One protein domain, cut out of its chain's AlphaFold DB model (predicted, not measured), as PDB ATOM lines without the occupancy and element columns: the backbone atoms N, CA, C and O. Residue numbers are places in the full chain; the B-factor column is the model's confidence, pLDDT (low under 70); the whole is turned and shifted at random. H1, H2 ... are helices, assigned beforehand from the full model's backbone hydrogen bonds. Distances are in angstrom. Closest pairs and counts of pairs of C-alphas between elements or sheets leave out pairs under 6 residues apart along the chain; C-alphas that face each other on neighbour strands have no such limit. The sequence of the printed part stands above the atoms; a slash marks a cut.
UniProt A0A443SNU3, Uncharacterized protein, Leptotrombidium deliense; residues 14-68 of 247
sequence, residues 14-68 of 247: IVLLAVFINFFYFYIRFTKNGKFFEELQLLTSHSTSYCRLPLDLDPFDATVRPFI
ATOM      1  N   ILE A  14     -59.894 -13.545 -50.475       91.88
ATOM      2  CA  ILE A  14     -59.361 -12.178 -50.352       91.88
ATOM      3  C   ILE A  14     -58.752 -11.954 -48.963       91.88
ATOM      4  O   ILE A  14     -57.656 -11.406 -48.857       91.88
ATOM      5  N   VAL A  15     -59.421 -12.416 -47.901       92.44
ATOM      6  CA  VAL A  15     -58.911 -12.305 -46.525       92.44
ATOM      7  C   VAL A  15     -57.612 -13.093 -46.358       92.44
ATOM      8  O   VAL A  15     -56.643 -12.558 -45.823       92.44
ATOM      9  N   LEU A  16     -57.544 -14.328 -46.864       93.56
ATOM     10  CA  LEU A  16     -56.326 -15.142 -46.800       93.56
ATOM     11  C   LEU A  16     -55.163 -14.506 -47.575       93.56
ATOM     12  O   LEU A  16     -54.042 -14.479 -47.069       93.56
ATOM     13  N   LEU A  17     -55.425 -13.941 -48.758       95.06
ATOM     14  CA  LEU A  17     -54.413 -13.226 -49.537       95.06
ATOM     15  C   LEU A  17     -53.901 -11.988 -48.785       95.06
ATOM     16  O   LEU A  17     -52.695 -11.761 -48.715       95.06
ATOM     17  N   ALA A  18     -54.800 -11.210 -48.176       94.44
ATOM     18  CA  ALA A  18     -54.432 -10.033 -47.396       94.44
ATOM     19  C   ALA A  18     -53.597 -10.394 -46.155       94.44
ATOM     20  O   ALA A  18     -52.621  -9.705 -45.850       94.44
ATOM     21  N   VAL A  19     -53.932 -11.490 -45.465       95.00
ATOM     22  CA  VAL A  19     -53.136 -12.015 -44.343       95.00
ATOM     23  C   VAL A  19     -51.757 -12.460 -44.825       95.00
ATOM     24  O   VAL A  19     -50.758 -12.100 -44.206       95.00
ATOM     25  N   PHE A  20     -51.679 -13.174 -45.952       95.31
ATOM     26  CA  PHE A  20     -50.408 -13.614 -46.526       95.31
ATOM     27  C   PHE A  20     -49.513 -12.434 -46.919       95.31
ATOM     28  O   PHE A  20     -48.334 -12.424 -46.576       95.31
ATOM     29  N   ILE A  21     -50.068 -11.403 -47.565       95.44
ATOM     30  CA  ILE A  21     -49.323 -10.191 -47.940       95.44
ATOM     31  C   ILE A  21     -48.806  -9.461 -46.694       95.44
ATOM     32  O   ILE A  21     -47.643  -9.065 -46.665       95.44
ATOM     33  N   ASN A  22     -49.623  -9.318 -45.644       91.62
ATOM     34  CA  ASN A  22     -49.190  -8.688 -44.393       91.62
ATOM     35  C   ASN A  22     -48.108  -9.502 -43.680       91.62
ATOM     36  O   ASN A  22     -47.124  -8.932 -43.209       91.62
ATOM     37  N   PHE A  23     -48.259 -10.825 -43.630       90.94
ATOM     38  CA  PHE A  23     -47.258 -11.712 -43.049       90.94
ATOM     39  C   PHE A  23     -45.945 -11.654 -43.832       90.94
ATOM     40  O   PHE A  23     -44.883 -11.513 -43.236       90.94
ATOM     41  N   PHE A  24     -46.010 -11.677 -45.165       90.69
ATOM     42  CA  PHE A  24     -44.842 -11.563 -46.032       90.69
ATOM     43  C   PHE A  24     -44.164 -10.195 -45.893       90.69
ATOM     44  O   PHE A  24     -42.945 -10.121 -45.769       90.69
ATOM     45  N   TYR A  25     -44.936  -9.109 -45.827       90.19
ATOM     46  CA  TYR A  25     -44.407  -7.771 -45.568       90.19
ATOM     47  C   TYR A  25     -43.726  -7.684 -44.197       90.19
ATOM     48  O   TYR A  25     -42.616  -7.160 -44.092       90.19
ATOM     49  N   PHE A  26     -44.344  -8.238 -43.149       83.06
ATOM     50  CA  PHE A  26     -43.761  -8.280 -41.811       83.06
ATOM     51  C   PHE A  26     -42.497  -9.144 -41.770       83.06
ATOM     52  O   PHE A  26     -41.505  -8.729 -41.181       83.06
ATOM     53  N   TYR A  27     -42.488 -10.289 -42.454       82.44
ATOM     54  CA  TYR A  27     -41.324 -11.158 -42.598       82.44
ATOM     55  C   TYR A  27     -40.169 -10.450 -43.321       82.44
ATOM     56  O   TYR A  27     -39.043 -10.438 -42.825       82.44
ATOM     57  N   ILE A  28     -40.439  -9.786 -44.450       79.38
ATOM     58  CA  ILE A  28     -39.438  -8.998 -45.186       79.38
ATOM     59  C   ILE A  28     -38.921  -7.846 -44.320       79.38
ATOM     60  O   ILE A  28     -37.722  -7.595 -44.278       79.38
ATOM     61  N   ARG A  29     -39.795  -7.153 -43.584       75.25
ATOM     62  CA  ARG A  29     -39.387  -6.078 -42.673       75.25
ATOM     63  C   ARG A  29     -38.545  -6.603 -41.509       75.25
ATOM     64  O   ARG A  29     -37.566  -5.964 -41.149       75.25
ATOM     65  N   PHE A  30     -38.905  -7.747 -40.934       69.31
ATOM     66  CA  PHE A  30     -38.180  -8.373 -39.829       69.31
ATOM     67  C   PHE A  30     -36.790  -8.850 -40.265       69.31
ATOM     68  O   PHE A  30     -35.808  -8.602 -39.574       69.31
ATOM     69  N   THR A  31     -36.700  -9.463 -41.447       65.00
ATOM     70  CA  THR A  31     -35.430  -9.916 -42.036       65.00
ATOM     71  C   THR A  31     -34.541  -8.752 -42.474       65.00
ATOM     72  O   THR A  31     -33.349  -8.776 -42.192       65.00
ATOM     73  N   LYS A  32     -35.100  -7.702 -43.095       61.47
ATOM     74  CA  LYS A  32     -34.325  -6.542 -43.574       61.47
ATOM     75  C   LYS A  32     -33.945  -5.529 -42.492       61.47
ATOM     76  O   LYS A  32     -32.933  -4.863 -42.637       61.47
ATOM     77  N   ASN A  33     -34.716  -5.386 -41.411       58.47
ATOM     78  CA  ASN A  33     -34.381  -4.432 -40.340       58.47
ATOM     79  C   ASN A  33     -33.384  -4.985 -39.311       58.47
ATOM     80  O   ASN A  33     -32.958  -4.253 -38.414       58.47
ATOM     81  N   GLY A  34     -33.005  -6.258 -39.412       59.09
ATOM     82  CA  GLY A  34     -31.943  -6.815 -38.594       59.09
ATOM     83  C   GLY A  34     -30.582  -6.392 -39.131       59.09
ATOM     84  O   GLY A  34     -29.958  -7.185 -39.827       59.09
ATOM     85  N   LYS A  35     -30.089  -5.198 -38.765       59.44
ATOM     86  CA  LYS A  35     -28.696  -4.773 -39.039       59.44
ATOM     87  C   LYS A  35     -27.685  -5.880 -38.710       59.44
ATOM     88  O   LYS A  35     -26.748  -6.107 -39.461       59.44
ATOM     89  N   PHE A  36     -27.948  -6.627 -37.638       61.31
ATOM     90  CA  PHE A  36     -27.171  -7.793 -37.228       61.31
ATOM     91  C   PHE A  36     -27.119  -8.918 -38.279       61.31
ATOM     92  O   PHE A  36     -26.054  -9.475 -38.524       61.31
ATOM     93  N   PHE A  37     -28.250  -9.268 -38.901       58.94
ATOM     94  CA  PHE A  37     -28.302 -10.341 -39.902       58.94
ATOM     95  C   PHE A  37     -27.681  -9.916 -41.228       58.94
ATOM     96  O   PHE A  37     -27.012 -10.729 -41.856       58.94
ATOM     97  N   GLU A  38     -27.855  -8.656 -41.621       61.03
ATOM     98  CA  GLU A  38     -27.211  -8.089 -42.807       61.03
ATOM     99  C   GLU A  38     -25.681  -8.076 -42.648       61.03
ATOM    100  O   GLU A  38     -24.958  -8.524 -43.536       61.03
ATOM    101  N   GLU A  39     -25.181  -7.681 -41.474       62.62
ATOM    102  CA  GLU A  39     -23.753  -7.702 -41.146       62.62
ATOM    103  C   GLU A  39     -23.205  -9.142 -41.075       62.62
ATOM    104  O   GLU A  39     -22.156  -9.433 -41.646       62.62
ATOM    105  N   LEU A  40     -23.951 -10.089 -40.496       63.41
ATOM    106  CA  LEU A  40     -23.583 -11.513 -40.468       63.41
ATOM    107  C   LEU A  40     -23.582 -12.162 -41.871       63.41
ATOM    108  O   LEU A  40     -22.719 -12.987 -42.183       63.41
ATOM    109  N   GLN A  41     -24.525 -11.786 -42.741       60.00
ATOM    110  CA  GLN A  41     -24.559 -12.223 -44.141       60.00
ATOM    111  C   GLN A  41     -23.414 -11.621 -44.956       60.00
ATOM    112  O   GLN A  41     -22.827 -12.310 -45.787       60.00
ATOM    113  N   LEU A  42     -23.041 -10.367 -44.708       59.75
ATOM    114  CA  LEU A  42     -21.869  -9.746 -45.330       59.75
ATOM    115  C   LEU A  42     -20.563 -10.431 -44.901       59.75
ATOM    116  O   LEU A  42     -19.675 -10.626 -45.729       59.75
ATOM    117  N   LEU A  43     -20.472 -10.874 -43.642       57.56
ATOM    118  CA  LEU A  43     -19.329 -11.640 -43.130       57.56
ATOM    119  C   LEU A  43     -19.209 -13.055 -43.717       57.56
ATOM    120  O   LEU A  43     -18.107 -13.592 -43.777       57.56
ATOM    121  N   THR A  44     -20.319 -13.659 -44.142       57.09
ATOM    122  CA  THR A  44     -20.352 -15.028 -44.692       57.09
ATOM    123  C   THR A  44     -20.367 -15.072 -46.222       57.09
ATOM    124  O   THR A  44     -20.006 -16.094 -46.799       57.09
ATOM    125  N   SER A  45     -20.756 -13.983 -46.895       52.78
ATOM    126  CA  SER A  45     -20.866 -13.920 -48.364       52.78
ATOM    127  C   SER A  45     -19.597 -13.442 -49.072       52.78
ATOM    128  O   SER A  45     -19.406 -13.743 -50.252       52.78
ATOM    129  N   HIS A  46     -18.698 -12.739 -48.379       53.03
ATOM    130  CA  HIS A  46     -17.407 -12.357 -48.940       53.03
ATOM    131  C   HIS A  46     -16.377 -13.475 -48.744       53.03
ATOM    132  O   HIS A  46     -15.891 -13.707 -47.642       53.03
ATOM    133  N   SER A  47     -15.997 -14.125 -49.850       51.34
ATOM    134  CA  SER A  47     -14.802 -14.975 -49.956       51.34
ATOM    135  C   SER A  47     -13.539 -14.107 -49.846       51.34
ATOM    136  O   SER A  47     -12.840 -13.839 -50.823       51.34
ATOM    137  N   THR A  48     -13.283 -13.568 -48.658       55.72
ATOM    138  CA  THR A  48     -11.972 -13.035 -48.297       55.72
ATOM    139  C   THR A  48     -11.160 -14.167 -47.684       55.72
ATOM    140  O   THR A  48     -11.685 -14.973 -46.924       55.72
ATOM    141  N   SER A  49      -9.856 -14.221 -47.960       63.94
ATOM    142  CA  SER A  49      -8.927 -15.196 -47.357       63.94
ATOM    143  C   SER A  49      -8.802 -15.083 -45.827       63.94
ATOM    144  O   SER A  49      -8.056 -15.837 -45.208       63.94
ATOM    145  N   TYR A  50      -9.514 -14.135 -45.215       62.91
ATOM    146  CA  TYR A  50      -9.527 -13.863 -43.791       62.91
ATOM    147  C   TYR A  50     -10.959 -13.630 -43.295       62.91
ATOM    148  O   TYR A  50     -11.779 -13.005 -43.970       62.91
ATOM    149  N   CYS A  51     -11.231 -14.121 -42.086       67.94
ATOM    150  CA  CYS A  51     -12.474 -13.886 -41.361       67.94
ATOM    151  C   CYS A  51     -12.426 -12.499 -40.703       67.94
ATOM    152  O   CYS A  51     -11.487 -12.193 -39.966       67.94
ATOM    153  N   ARG A  52     -13.427 -11.651 -40.959       71.12
ATOM    154  CA  ARG A  52     -13.612 -10.393 -40.219       71.12
ATOM    155  C   ARG A  52     -14.506 -10.664 -39.013       71.12
ATOM    156  O   ARG A  52     -15.664 -11.029 -39.167       71.12
ATOM    157  N   LEU A  53     -13.977 -10.491 -37.807       73.25
ATOM    158  CA  LEU A  53     -14.774 -10.639 -36.590       73.25
ATOM    159  C   LEU A  53     -15.554  -9.341 -36.311       73.25
ATOM    160  O   LEU A  53     -14.949  -8.267 -36.347       73.25
ATOM    161  N   PRO A  54     -16.859  -9.405 -35.991       75.31
ATOM    162  CA  PRO A  54     -17.620  -8.239 -35.556       75.31
ATOM    163  C   PRO A  54     -17.248  -7.911 -34.103       75.31
ATOM    164  O   PRO A  54     -17.819  -8.446 -33.153       75.31
ATOM    165  N   LEU A  55     -16.227  -7.070 -33.922       76.81
ATOM    166  CA  LEU A  55     -15.657  -6.772 -32.600       76.81
ATOM    167  C   LEU A  55     -16.486  -5.766 -31.781       76.81
ATOM    168  O   LEU A  55     -16.412  -5.776 -30.549       76.81
ATOM    169  N   ASP A  56     -17.296  -4.940 -32.448       79.56
ATOM    170  CA  ASP A  56     -18.013  -3.808 -31.849       79.56
ATOM    171  C   ASP A  56     -19.539  -3.998 -31.881       79.56
ATOM    172  O   ASP A  56     -20.300  -3.134 -32.304       79.56
ATOM    173  N   LEU A  57     -19.999  -5.158 -31.405       84.00
ATOM    174  CA  LEU A  57     -21.427  -5.421 -31.209       84.00
ATOM    175  C   LEU A  57     -21.966  -4.632 -30.006       84.00
ATOM    176  O   LEU A  57     -21.439  -4.767 -28.895       84.00
ATOM    177  N   ASP A  58     -23.046  -3.870 -30.210       88.38
ATOM    178  CA  ASP A  58     -23.761  -3.173 -29.134       88.38
ATOM    179  C   ASP A  58     -24.501  -4.187 -28.237       88.38
ATOM    180  O   ASP A  58     -25.434  -4.868 -28.686       88.38
ATOM    181  N   PRO A  59     -24.142  -4.302 -26.943       89.44
ATOM    182  CA  PRO A  59     -24.852  -5.178 -26.029       89.44
ATOM    183  C   PRO A  59     -26.326  -4.796 -25.856       89.44
ATOM    184  O   PRO A  59     -27.114  -5.667 -25.507       89.44
ATOM    185  N   PHE A  60     -26.744  -3.557 -26.094       90.56
ATOM    186  CA  PHE A  60     -28.122  -3.110 -25.863       90.56
ATOM    187  C   PHE A  60     -28.871  -2.747 -27.145       90.56
ATOM    188  O   PHE A  60     -29.872  -2.026 -27.075       90.56
ATOM    189  N   ASP A  61     -28.433  -3.297 -28.284       90.69
ATOM    190  CA  ASP A  61     -29.063  -3.066 -29.580       90.69
ATOM    191  C   ASP A  61     -30.590  -3.281 -29.519       90.69
ATOM    192  O   ASP A  61     -31.109  -4.195 -28.862       90.69
ATOM    193  N   ALA A  62     -31.331  -2.414 -30.209       89.19
ATOM    194  CA  ALA A  62     -32.789  -2.402 -30.177       89.19
ATOM    195  C   ALA A  62     -33.418  -3.733 -30.630       89.19
ATOM    196  O   ALA A  62     -34.498  -4.079 -30.151       89.19
ATOM    197  N   THR A  63     -32.750  -4.492 -31.505       87.19
ATOM    198  CA  THR A  63     -33.215  -5.793 -32.009       87.19
ATOM    199  C   THR A  63     -33.166  -6.892 -30.949       87.19
ATOM    200  O   THR A  63     -34.017  -7.780 -30.948       87.19
ATOM    201  N   VAL A  64     -32.216  -6.822 -30.010       86.75
ATOM    202  CA  VAL A  64     -32.039  -7.824 -28.944       86.75
ATOM    203  C   VAL A  64     -32.659  -7.400 -27.619       86.75
ATOM    204  O   VAL A  64     -32.956  -8.251 -26.783       86.75
ATOM    205  N   ARG A  65     -32.897  -6.096 -27.430       87.75
ATOM    206  CA  ARG A  65     -33.471  -5.515 -26.210       87.75
ATOM    207  C   ARG A  65     -34.745  -6.220 -25.709       87.75
ATOM    208  O   ARG A  65     -34.811  -6.437 -24.501       87.75
ATOM    209  N   PRO A  66     -35.710  -6.639 -26.558       90.69
ATOM    210  CA  PRO A  66     -36.899  -7.368 -26.098       90.69
ATOM    211  C   PRO A  66     -36.598  -8.730 -25.456       90.69
ATOM    212  O   PRO A  66     -37.406  -9.230 -24.681       90.69
ATOM    213  N   PHE A  67     -35.442  -9.327 -25.758       88.12
ATOM    214  CA  PHE A  67     -35.022 -10.632 -25.242       88.12
ATOM    215  C   PHE A  67     -34.119 -10.523 -24.002       88.12
ATOM    216  O   PHE A  67     -33.757 -11.537 -23.406       88.12
ATOM    217  N   ILE A  68     -33.736  -9.307 -23.593       89.75
ATOM    218  CA  ILE A  68     -32.929  -9.081 -22.391       89.75
ATOM    219  C   ILE A  68     -33.854  -9.127 -21.173       89.75
ATOM    220  O   ILE A  68     -34.481  -8.135 -20.802       89.75
TER     221      ILE A  68
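Overview. This is residues 14 to 68 of the 247 residues of an uncharacterized protein of Leptotrombidium deliense (UniProt A0A443SNU3). Picture a long helix, H1, whose residues 14 to 29 stick out as a free arm; at its far end the path turns a corner into the shorter H2, and an unnamed tail, residues 46 to 68, then folds back in a wide loop. The printed part has 55 residues with two named helices, H1 then H2, and no named strand; its class is all helix. It is extended and flat, with a radius of gyration of the C-alphas of 15.9 A and spans of 50 by 31 by 11 A.

Along the chain. Find C-alpha 14 at (-59.361, -12.178, -50.352); from there H1, residues 14 to 32, runs 26.5 A. Next find C-alpha 35 at (-28.696, -4.773, -39.039), where H2, residues 35 to 45, begins; it ends at C-alpha 45, (-20.866, -13.920, -48.364).

Arrangement. H1 and H2 are close but not clearly touching; their closest C-alphas, of Lys 32 and Glu 38, are 7.3 A apart. Their lines are only just about perpendicular, at 72 degrees. In both helices every O i to N i+4 pair is within hydrogen-bond range.

Size, cuts and confidence. The farthest C-alphas, of Ile 14 and Ser 49, are 50.6 A apart. The printed part has no cut, and the link from H1 to H2 is tight. Look at residues 30 to 51 for pLDDT under 70.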